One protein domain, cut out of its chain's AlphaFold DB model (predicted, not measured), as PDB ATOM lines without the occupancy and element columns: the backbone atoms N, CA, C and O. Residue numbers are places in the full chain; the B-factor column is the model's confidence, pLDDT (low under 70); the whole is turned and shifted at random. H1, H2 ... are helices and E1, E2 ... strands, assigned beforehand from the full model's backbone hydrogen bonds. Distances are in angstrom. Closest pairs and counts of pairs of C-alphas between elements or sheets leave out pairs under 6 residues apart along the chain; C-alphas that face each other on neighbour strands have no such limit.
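AT A GLANCE: This is residues 3 to 82 of the 91 residues of an uncharacterized protein of Clostridium innocuum (UniProt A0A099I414). One antiparallel sheet of six short strands is folded back on itself like a small, nearly closed barrel, E2, E1 and E5 facing E4 and E3 across the hinge strand E6. Two short helices, H1 and H2, pack on each other crosswise at one end of the elongated whole, and the loop of residues 43 to 55 makes the other end. The printed part has 80 residues, with named elements in the order E1, E2, H1, E3, E4, E5, E6, H2; the class is mixed, helices and strands. The sheet's order is E2, E1, E5, E6, E4, E3. The whole is compact, with a radius of gyration of the C-alphas of 12.8 A, and spans 41 by 23 by 20 A.

IN THESE COORDINATES: E1, residues 3 to 5, begins at C-alpha 3 (179.266, 97.573, 170.651). E2 is residues 10 to 12, H1 residues 18 to 23, and E3 residues 29 to 32. E4, residues 37 to 42, is 16.3 A long. E5 is residues 56 to 59. E6, residues 62 to 69, is the longest strand, 21.8 A, ending at C-alpha 69 (188.837, 92.370, 156.758). H2, residues 72 to 80, is 11.2 A long and ends at C-alpha 80 (192.267, 76.771, 158.104).

HOW THE PARTS SIT: The sheet is strongly twisted and curled, its way across turning by 156 degrees. E6 and E4 are antiparallel at 145 degrees, with N 39 and O 67 2.8 A apart. E3 and E4 form a hairpin, with N 38 and O 31 at 2.8 A. E5 and E6 form another, with N 57 and O 64 at 2.8 A. E1 and E5 are antiparallel, with N 58 and O 4 at 2.8 A. E1 and E2 form a hairpin, with N 3 and O 11 at 2.9 A. The closest C-alphas of the edge strands E2 and E3 are those of Asp 12 and Ala 31, 6.5 A apart. Residues 14 to 15 pair with residues 29 to 30 of E3, antiparallel. H1 only grazes the sheet, with its residues 20 to 23. H2 is on the sheet and stands up from it, its line rising 53 degrees. H1 and H2 touch, about perpendicular at 87 degrees; their closest C-alphas are those of Tyr 19 and Leu 75, 6.0 A. Every O i to N i+4 pair is within hydrogen-bond range in H2, and 1 of 2 in H1.

THE WHOLE: The two C-alphas farthest apart are those of Ala 50 and Arg 81, 41.5 A. The printed part has no cut. The link from E4 to E5 is long, 13 residues; the others are tight. The mean pLDDT of the printed part is 93.3, and residue 82 is under 70.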
ATOM      1  N   ALA A   3     178.371  96.448 170.867       96.81
ATOM      2  CA  ALA A   3     179.266  97.573 170.651       96.81
ATOM      3  C   ALA A   3     178.458  98.791 170.204       96.81
ATOM      4  O   ALA A   3     177.573  98.679 169.352       96.81
ATOM      5  N   TYR A   4     178.763  99.941 170.794       96.69
ATOM      6  CA  TYR A   4     178.090 101.208 170.530       96.69
ATOM      7  C   TYR A   4     179.023 102.087 169.708       96.69
ATOM      8  O   TYR A   4     180.065 102.503 170.209       96.69
ATOM      9  N   CYS A   5     178.675 102.330 168.451       95.19
ATOM     10  CA  CYS A   5     179.399 103.248 167.588       95.19
ATOM     11  C   CYS A   5     179.138 104.688 168.032       95.19
ATOM     12  O   CYS A   5     178.035 105.021 168.477       95.19
ATOM     13  N   MET A   6     180.141 105.549 167.900       93.38
ATOM     14  CA  MET A   6     180.040 106.946 168.329       93.38
ATOM     15  C   MET A   6     179.113 107.776 167.436       93.38
ATOM     16  O   MET A   6     178.621 108.815 167.865       93.38
ATOM     17  N   ASP A   7     178.784 107.276 166.243       93.00
ATOM     18  CA  ASP A   7     177.742 107.836 165.376       93.00
ATOM     19  C   ASP A   7     176.304 107.409 165.745       93.00
ATOM     20  O   ASP A   7     175.341 107.782 165.071       93.00
ATOM     21  N   GLY A   8     176.144 106.626 166.817       93.25
ATOM     22  CA  GLY A   8     174.854 106.167 167.335       93.25
ATOM     23  C   GLY A   8     174.412 104.786 166.847       93.25
ATOM     24  O   GLY A   8     173.393 104.277 167.328       93.25
ATOM     25  N   ARG A   9     175.148 104.137 165.935       95.00
ATOM     26  CA  ARG A   9     174.866 102.743 165.549       95.00
ATOM     27  C   ARG A   9     175.188 101.775 166.687       95.00
ATOM     28  O   ARG A   9     176.085 101.995 167.493       95.00
ATOM     29  N   VAL A  10     174.474 100.655 166.733       96.75
ATOM     30  CA  VAL A  10     174.727  99.569 167.689       96.75
ATOM     31  C   VAL A  10     174.826  98.266 166.920       96.75
ATOM     32  O   VAL A  10     173.951  97.968 166.107       96.75
ATOM     33  N   ILE A  11     175.881  97.499 167.181       96.69
ATOM     34  CA  ILE A  11     176.122  96.209 166.529       96.69
ATOM     35  C   ILE A  11     176.332  95.109 167.567       96.69
ATOM     36  O   ILE A  11     176.832  95.355 168.671       96.69
ATOM     37  N   ASP A  12     175.954  93.886 167.206       97.75
ATOM     38  CA  ASP A  12     176.279  92.705 167.994       97.75
ATOM     39  C   ASP A  12     177.687  92.218 167.643       97.75
ATOM     40  O   ASP A  12     178.022  91.991 166.482       97.75
ATOM     41  N   VAL A  13     178.509  92.050 168.675       97.94
ATOM     42  CA  VAL A  13     179.896  91.601 168.582       97.94
ATOM     43  C   VAL A  13     180.127  90.350 169.424       97.94
ATOM     44  O   VAL A  13     179.460  90.106 170.447       97.94
ATOM     45  N   VAL A  14     181.123  89.576 169.010       98.00
ATOM     46  CA  VAL A  14     181.673  88.420 169.725       98.00
ATOM     47  C   VAL A  14     183.181  88.590 169.901       98.00
ATOM     48  O   VAL A  14     183.784  89.447 169.268       98.00
ATOM     49  N   GLN A  15     183.798  87.801 170.782       98.19
ATOM     50  CA  GLN A  15     185.260  87.781 170.925       98.19
ATOM     51  C   GLN A  15     185.916  87.395 169.594       98.19
ATOM     52  O   GLN A  15     185.446  86.470 168.926       98.19
ATOM     53  N   ALA A  16     186.987  88.095 169.226       98.00
ATOM     54  CA  ALA A  16     187.745  87.786 168.024       98.00
ATOM     55  C   ALA A  16     188.369  86.390 168.142       98.00
ATOM     56  O   ALA A  16     189.021  86.054 169.140       98.00
ATOM     57  N   ASP A  17     188.163  85.571 167.119       97.38
ATOM     58  CA  ASP A  17     188.693  84.218 167.086       97.38
ATOM     59  C   ASP A  17     190.130  84.167 166.547       97.38
ATOM     60  O   ASP A  17     190.745  85.180 166.216       97.38
ATOM     61  N   LYS A  18     190.695  82.959 166.454       96.56
ATOM     62  CA  LYS A  18     192.073  82.775 165.975       96.56
ATOM     63  C   LYS A  18     192.291  83.251 164.532       96.56
ATOM     64  O   LYS A  18     193.406  83.633 164.208       96.56
ATOM     65  N   TYR A  19     191.269  83.191 163.676       95.62
ATOM     66  CA  TYR A  19     191.387  83.547 162.263       95.62
ATOM     67  C   TYR A  19     191.413  85.063 162.098       95.62
ATOM     68  O   TYR A  19     192.244  85.578 161.354       95.62
ATOM     69  N   VAL A  20     190.569  85.770 162.850       96.62
ATOM     70  CA  VAL A  20     190.623  87.232 162.951       96.62
ATOM     71  C   VAL A  20     191.935  87.684 163.595       96.62
ATOM     72  O   VAL A  20     192.600  88.569 163.067       96.62
ATOM     73  N   LYS A  21     192.389  87.004 164.655       96.50
ATOM     74  CA  LYS A  21     193.671  87.314 165.318       96.50
ATOM     75  C   LYS A  21     194.919  87.050 164.471       96.50
ATOM     76  O   LYS A  21     196.003  87.526 164.803       96.50
ATOM     77  N   TRP A  22     194.800  86.277 163.393       94.69
ATOM     78  CA  TRP A  22     195.866  86.126 162.399       94.69
ATOM     79  C   TRP A  22     195.929  87.284 161.404       94.69
ATOM     80  O   TRP A  22     196.988  87.493 160.815       94.69
ATOM     81  N   VAL A  23     194.836  88.033 161.240       94.81
ATOM     82  CA  VAL A  23     194.828  89.299 160.499       94.81
ATOM     83  C   VAL A  23     195.430  90.398 161.371       94.81
ATOM     84  O   VAL A  23     196.376  91.054 160.945       94.81
ATOM     85  N   ASP A  24     194.927  90.549 162.598       96.00
ATOM     86  CA  ASP A  24     195.457  91.493 163.581       96.00
ATOM     87  C   ASP A  24     195.404  90.895 164.991       96.00
ATOM     88  O   ASP A  24     194.336  90.545 165.495       96.00
ATOM     89  N   LYS A  25     196.567  90.780 165.636       96.69
ATOM     90  CA  LYS A  25     196.700  90.148 166.957       96.69
ATOM     91  C   LYS A  25     196.002  90.928 168.066       96.69
ATOM     92  O   LYS A  25     195.597  90.304 169.050       96.69
ATOM     93  N   GLU A  26     195.853  92.238 167.897       97.62
ATOM     94  CA  GLU A  26     195.236  93.122 168.882       97.62
ATOM     95  C   GLU A  26     193.706  93.139 168.760       97.62
ATOM     96  O   GLU A  26     193.025  93.662 169.638       97.62
ATOM     97  N   ALA A  27     193.126  92.521 167.723       97.88
ATOM     98  CA  ALA A  27     191.677  92.417 167.590       97.88
ATOM     99  C   ALA A  27     191.058  91.711 168.813       97.88
ATOM    100  O   ALA A  27     191.293  90.524 169.073       97.88
ATOM    101  N   ALA A  28     190.231  92.449 169.553       98.06
ATOM    102  CA  ALA A  28     189.543  91.968 170.746       98.06
ATOM    103  C   ALA A  28     188.161  91.401 170.402       98.06
ATOM    104  O   ALA A  28     187.776  90.340 170.897       98.06
ATOM    105  N   TYR A  29     187.434  92.072 169.505       98.25
ATOM    106  CA  TYR A  29     186.099  91.652 169.078       98.25
ATOM    107  C   TYR A  29     185.965  91.588 167.566       98.25
ATOM    108  O   TYR A  29     186.733  92.196 166.824       98.25
ATOM    109  N   MET A  30     184.947  90.857 167.122       98.00
ATOM    110  CA  MET A  30     184.544  90.783 165.729       98.00
ATOM    111  C   MET A  30     183.022  90.836 165.570       98.00
ATOM    112  O   MET A  30     182.276  90.419 166.463       98.00
ATOM    113  N   ALA A  31     182.575  91.309 164.411       97.69
ATOM    114  CA  ALA A  31     181.190  91.257 163.962       97.69
ATOM    115  C   ALA A  31     181.114  90.889 162.479       97.69
ATOM    116  O   ALA A  31     181.942  91.318 161.675       97.69
ATOM    117  N   ASP A  32     180.097  90.113 162.119       95.50
ATOM    118  CA  ASP A  32     179.785  89.822 160.722       95.50
ATOM    119  C   ASP A  32     178.928  90.954 160.140       95.50
ATOM    120  O   ASP A  32     177.833  91.233 160.630       95.50
ATOM    121  N   ALA A  33     179.430  91.607 159.092       91.62
ATOM    122  CA  ALA A  33     178.709  92.637 158.345       91.62
ATOM    123  C   ALA A  33     178.132  92.104 157.015       91.62
ATOM    124  O   ALA A  33     177.721  92.874 156.146       91.62
ATOM    125  N   GLY A  34     178.136  90.783 156.813       91.06
ATOM    126  CA  GLY A  34     177.620  90.065 155.646       91.06
ATOM    127  C   GLY A  34     178.545  90.105 154.426       91.06
ATOM    128  O   GLY A  34     178.723  89.098 153.728       91.06
ATOM    129  N   THR A  35     179.152  91.259 154.139       94.12
ATOM    130  CA  THR A  35     180.131  91.423 153.049       94.12
ATOM    131  C   THR A  35     181.581  91.383 153.522       94.12
ATOM    132  O   THR A  35     182.453  91.074 152.715       94.12
ATOM    133  N   TYR A  36     181.826  91.627 154.805       95.75
ATOM    134  CA  TYR A  36     183.142  91.653 155.436       95.75
ATOM    135  C   TYR A  36     183.025  91.302 156.923       95.75
ATOM    136  O   TYR A  36     181.923  91.279 157.478       95.75
ATOM    137  N   THR A  37     184.165  91.057 157.563       97.75
ATOM    138  CA  THR A  37     184.249  90.962 159.026       97.75
ATOM    139  C   THR A  37     184.758  92.289 159.564       97.75
ATOM    140  O   THR A  37     185.792  92.789 159.118       97.75
ATOM    141  N   LEU A  38     184.029  92.869 160.510       97.62
ATOM    142  CA  LEU A  38     184.471  94.037 161.260       97.62
ATOM    143  C   LEU A  38     185.256  93.556 162.478       97.62
ATOM    144  O   LEU A  38     184.768  92.711 163.226       97.62
ATOM    145  N   MET A  39     186.457  94.083 162.668       98.06
ATOM    146  CA  MET A  39     187.329  93.827 163.812       98.06
ATOM    147  C   MET A  39     187.334  95.064 164.701       98.06
ATOM    148  O   MET A  39     187.389  96.173 164.181       98.06
ATOM    149  N   LEU A  40     187.292  94.879 166.018       97.81
ATOM    150  CA  LEU A  40     187.453  95.954 166.993       97.81
ATOM    151  C   LEU A  40     188.783  95.777 167.713       97.81
ATOM    152  O   LEU A  40     188.984  94.780 168.415       97.81
ATOM    153  N   ILE A  41     189.670  96.747 167.525       97.69
ATOM    154  CA  ILE A  41     191.016  96.785 168.094       97.69
ATOM    155  C   ILE A  41     191.008  97.810 169.234       97.69
ATOM    156  O   ILE A  41     190.457  98.895 169.034       97.69
ATOM    157  N   PRO A  42     191.533  97.484 170.431       97.31
ATOM    158  CA  PRO A  42     191.622  98.431 171.537       97.31
ATOM    159  C   PRO A  42     192.279  99.736 171.096       97.31
ATOM    160  O   PRO A  42     193.272  99.722 170.371       97.31
ATOM    161  N   SER A  43     191.723 100.858 171.543       93.75
ATOM    162  CA  SER A  43     192.250 102.180 171.232       93.75
ATOM    163  C   SER A  43     192.505 102.964 172.508       93.75
ATOM    164  O   SER A  43     191.632 103.075 173.368       93.75
ATOM    165  N   ASP A  44     193.691 103.564 172.590       90.44
ATOM    166  CA  ASP A  44     194.070 104.478 173.672       90.44
ATOM    167  C   ASP A  44     193.532 105.903 173.450       90.44
ATOM    168  O   ASP A  44     193.826 106.817 174.226       90.44
ATOM    169  N   LYS A  45     192.757 106.132 172.378       83.31
ATOM    170  CA  LYS A  45     192.208 107.453 172.070       83.31
ATOM    171  C   LYS A  45     191.228 107.897 173.153       83.31
ATOM    172  O   LYS A  45     190.189 107.283 173.390       83.31
ATOM    173  N   THR A  46     191.550 109.026 173.776       79.75
ATOM    174  CA  THR A  46     190.687 109.700 174.755       79.75
ATOM    175  C   THR A  46     189.680 110.643 174.102       79.75
ATOM    176  O   THR A  46     188.663 110.966 174.710       79.75
ATOM    177  N   GLU A  47     189.958 111.081 172.874       83.94
ATOM    178  CA  GLU A  47     189.109 111.968 172.081       83.94
ATOM    179  C   GLU A  47     188.861 111.355 170.701       83.94
ATOM    180  O   GLU A  47     189.727 110.683 170.140       83.94
ATOM    181  N   ILE A  48     187.663 111.582 170.165       85.44
ATOM    182  CA  ILE A  48     187.271 111.121 168.834       85.44
ATOM    183  C   ILE A  48     187.503 112.278 167.870       85.44
ATOM    184  O   ILE A  48     186.960 113.367 168.063       85.44
ATOM    185  N   GLU A  49     188.317 112.047 166.845       84.62
ATOM    186  CA  GLU A  49     188.536 113.027 165.786       84.62
ATOM    187  C   GLU A  49     187.231 113.262 165.017       84.62
ATOM    188  O   GLU A  49     186.507 112.320 164.690       84.62
ATOM    189  N   ALA A  50     186.916 114.527 164.732       86.62
ATOM    190  CA  ALA A  50     185.696 114.872 164.013       86.62
ATOM    191  C   ALA A  50     185.681 114.198 162.633       86.62
ATOM    192  O   ALA A  50     186.610 114.369 161.843       86.62
ATOM    193  N   GLY A  51     184.612 113.458 162.342       88.12
ATOM    194  CA  GLY A  51     184.495 112.648 161.132       88.12
ATOM    195  C   GLY A  51     184.960 111.199 161.290       88.12
ATOM    196  O   GLY A  51     184.804 110.446 160.339       88.12
ATOM    197  N   HIS A  52     185.478 110.790 162.451       87.62
ATOM    198  CA  HIS A  52     185.908 109.414 162.750       87.62
ATOM    199  C   HIS A  52     184.956 108.697 163.730       87.62
ATOM    200  O   HIS A  52     185.257 107.638 164.292       87.62
ATOM    201  N   GLU A  53     183.759 109.244 163.943       92.88
ATOM    202  CA  GLU A  53     182.766 108.669 164.852       92.88
ATOM    203  C   GLU A  53     182.250 107.313 164.346       92.88
ATOM    204  O   GLU A  53     181.916 106.441 165.146       92.88
ATOM    205  N   TYR A  54     182.223 107.116 163.022       91.06
ATOM    206  CA  TYR A  54     181.705 105.909 162.369       91.06
ATOM    207  C   TYR A  54     182.623 104.681 162.500       91.06
ATOM    208  O   TYR A  54     182.186 103.554 162.229       91.06
ATOM    209  N   GLU A  55     183.890 104.899 162.853       93.31
ATOM    210  CA  GLU A  55     184.909 103.862 163.039       93.31
ATOM    211  C   GLU A  55     185.250 103.630 164.512       93.31
ATOM    212  O   GLU A  55     185.943 102.671 164.837       93.31
ATOM    213  N   THR A  56     184.721 104.455 165.417       94.88
ATOM    214  CA  THR A  56     184.982 104.332 166.851       94.88
ATOM    215  C   THR A  56     183.811 103.664 167.560       94.88
ATOM    216  O   THR A  56     182.650 104.051 167.392       94.88
ATOM    217  N   TYR A  57     184.113 102.666 168.384       95.75
ATOM    218  CA  TYR A  57     183.141 101.867 169.121       95.75
ATOM    219  C   TYR A  57     183.481 101.820 170.606       95.75
ATOM    220  O   TYR A  57     184.644 101.822 170.998       95.75
ATOM    221  N   LYS A  58     182.448 101.705 171.438       95.75
ATOM    222  CA  LYS A  58     182.570 101.461 172.875       95.75
ATOM    223  C   LYS A  58     181.954 100.127 173.250       95.75
ATOM    224  O   LYS A  58     180.813  99.829 172.883       95.75
ATOM    225  N   VAL A  59     182.707  99.337 174.003       96.44
ATOM    226  CA  VAL A  59     182.321  98.010 174.488       96.44
ATOM    227  C   VAL A  59     182.749  97.919 175.946       96.44
ATOM    228  O   VAL A  59     183.925  98.071 176.238       96.44
ATOM    229  N   ASN A  60     181.811  97.695 176.871       94.44
ATOM    230  CA  ASN A  60     182.098  97.624 178.317       94.44
ATOM    231  C   ASN A  60     182.935  98.801 178.848       94.44
ATOM    232  O   ASN A  60     183.883  98.613 179.594       94.44
ATOM    233  N   GLU A  61     182.575 100.017 178.448       91.69
ATOM    234  CA  GLU A  61     183.266 101.263 178.808       91.69
ATOM    235  C   GLU A  61     184.634 101.517 178.160       91.69
ATOM    236  O   GLU A  61     185.094 102.657 178.186       91.69
ATOM    237  N   GLU A  62     185.205 100.527 177.482       94.44
ATOM    238  CA  GLU A  62     186.467 100.634 176.752       94.44
ATOM    239  C   GLU A  62     186.250 101.049 175.291       94.44
ATOM    240  O   GLU A  62     185.212 100.744 174.688       94.44
ATOM    241  N   MET A  63     187.235 101.756 174.734       95.44
ATOM    242  CA  MET A  63     187.209 102.305 173.377       95.44
ATOM    243  C   MET A  63     187.947 101.393 172.402       95.44
ATOM    244  O   MET A  63     188.995 100.824 172.714       95.44
ATOM    245  N   TYR A  64     187.387 101.277 171.205       96.69
ATOM    246  CA  TYR A  64     187.892 100.434 170.137       96.69
ATOM    247  C   TYR A  64     187.788 101.157 168.801       96.69
ATOM    248  O   TYR A  64     186.805 101.851 168.538       96.69
ATOM    249  N   GLU A  65     188.759 100.923 167.932       95.94
ATOM    250  CA  GLU A  65     188.701 101.322 166.530       95.94
ATOM    251  C   GLU A  65     188.320 100.131 165.660       95.94
ATOM    252  O   GLU A  65     188.746  98.993 165.886       95.94
ATOM    253  N   SER A  66     187.486 100.391 164.659       95.12
ATOM    254  CA  SER A  66     187.090  99.383 163.696       95.12
ATOM    255  C   SER A  66     188.095  99.277 162.560       95.12
ATOM    256  O   SER A  66     188.419 100.270 161.915       95.12
ATOM    257  N   CYS A  67     188.495  98.051 162.249       95.62
ATOM    258  CA  CYS A  67     189.192  97.699 161.019       95.62
ATOM    259  C   CYS A  67     188.382  96.650 160.261       95.62
ATOM    260  O   CYS A  67     187.710  95.809 160.860       95.62
ATOM    261  N   LEU A  68     188.432  96.689 158.933       95.38
ATOM    262  CA  LEU A  68     187.672  95.772 158.085       95.38
ATOM    263  C   LEU A  68     188.599  94.717 157.481       95.38
ATOM    264  O   LEU A  68     189.703  95.029 157.040       95.38
ATOM    265  N   THR A  69     188.134  93.474 157.424       95.75
ATOM    266  CA  THR A  69     188.837  92.370 156.758       95.75
ATOM    267  C   THR A  69     187.867  91.519 155.937       95.75
ATOM    268  O   THR A  69     186.657  91.755 155.940       95.75
ATOM    269  N   SER A  70     188.379  90.524 155.214       96.12
ATOM    270  CA  SER A  70     187.579  89.597 154.407       96.12
ATOM    271  C   SER A  70     186.459  88.926 155.211       96.12
ATOM    272  O   SER A  70     186.451  88.907 156.448       96.12
ATOM    273  N   LYS A  71     185.492  88.328 154.503       96.81
ATOM    274  CA  LYS A  71     184.431  87.546 155.152       96.81
ATOM    275  C   LYS A  71     185.030  86.451 156.023       96.81
ATOM    276  O   LYS A  71     186.002  85.803 155.633       96.81
ATOM    277  N   HIS A  72     184.401  86.184 157.159       96.00
ATOM    278  CA  HIS A  72     184.933  85.228 158.118       96.00
ATOM    279  C   HIS A  72     185.145  83.832 157.502       96.00
ATOM    280  O   HIS A  72     186.219  83.251 157.669       96.00
ATOM    281  N   ASP A  73     184.195  83.327 156.712       94.81
ATOM    282  CA  ASP A  73     184.330  82.040 156.013       94.81
ATOM    283  C   ASP A  73     185.534  81.989 155.061       94.81
ATOM    284  O   ASP A  73     186.112  80.923 154.835       94.81
ATOM    285  N   GLU A  74     185.922  83.122 154.478       94.06
ATOM    286  CA  GLU A  74     187.103  83.221 153.618       94.06
ATOM    287  C   GLU A  74     188.384  83.183 154.447       94.06
ATOM    288  O   GLU A  74     189.304  82.457 154.076       94.06
ATOM    289  N   LEU A  75     188.418  83.858 155.600       93.06
ATOM    290  CA  LEU A  75     189.533  83.763 156.551       93.06
ATOM    291  C   LEU A  75     189.713  82.322 157.049       93.06
ATOM    292  O   LEU A  75     190.828  81.797 157.063       93.06
ATOM    293  N   VAL A  76     188.613  81.644 157.391       93.62
ATOM    294  CA  VAL A  76     188.625  80.235 157.817       93.62
ATOM    295  C   VAL A  76     189.136  79.338 156.695       93.62
ATOM    296  O   VAL A  76     189.948  78.451 156.947       93.62
ATOM    297  N   LYS A  77     188.702  79.553 155.448       91.69
ATOM    298  CA  LYS A  77     189.195  78.786 154.291       91.69
ATOM    299  C   LYS A  77     190.669  79.046 154.016       91.69
ATOM    300  O   LYS A  77     191.389  78.095 153.725       91.69
ATOM    301  N   PHE A  78     191.099  80.303 154.076       88.00
ATOM    302  CA  PHE A  78     192.469  80.704 153.786       88.00
ATOM    303  C   PHE A  78     193.420  80.121 154.827       88.00
ATOM    304  O   PHE A  78     194.286  79.313 154.494       88.00
ATOM    305  N   TYR A  79     193.190  80.426 156.103       86.56
ATOM    306  CA  TYR A  79     194.117  80.018 157.145       86.56
ATOM    307  C   TYR A  79     193.841  78.626 157.728       86.56
ATOM    308  O   TYR A  79     194.752  77.961 158.217       86.56
ATOM    309  N   GLY A  80     192.602  78.136 157.679       80.25
ATOM    310  CA  GLY A  80     192.267  76.771 158.104       80.25
ATOM    311  C   GLY A  80     192.856  75.696 157.190       80.25
ATOM    312  O   GLY A  80     192.951  74.540 157.596       80.25
ATOM    313  N   ARG A  81     193.294  76.077 155.982       70.88
ATOM    314  CA  ARG A  81     194.028  75.222 155.038       70.88
ATOM    315  C   ARG A  81     195.551  75.269 155.211       70.88
ATOM    316  O   ARG A  81     196.243  74.653 154.400       70.88
ATOM    317  N   HIS A  82     196.090  75.916 156.254       55.91
ATOM    318  CA  HIS A  82     197.514  75.814 156.621       55.91
ATOM    319  C   HIS A  82     197.880  74.424 157.175       55.91
ATOM    320  O   HIS A  82     198.400  74.275 158.277       55.91
TER     321      HIS A  82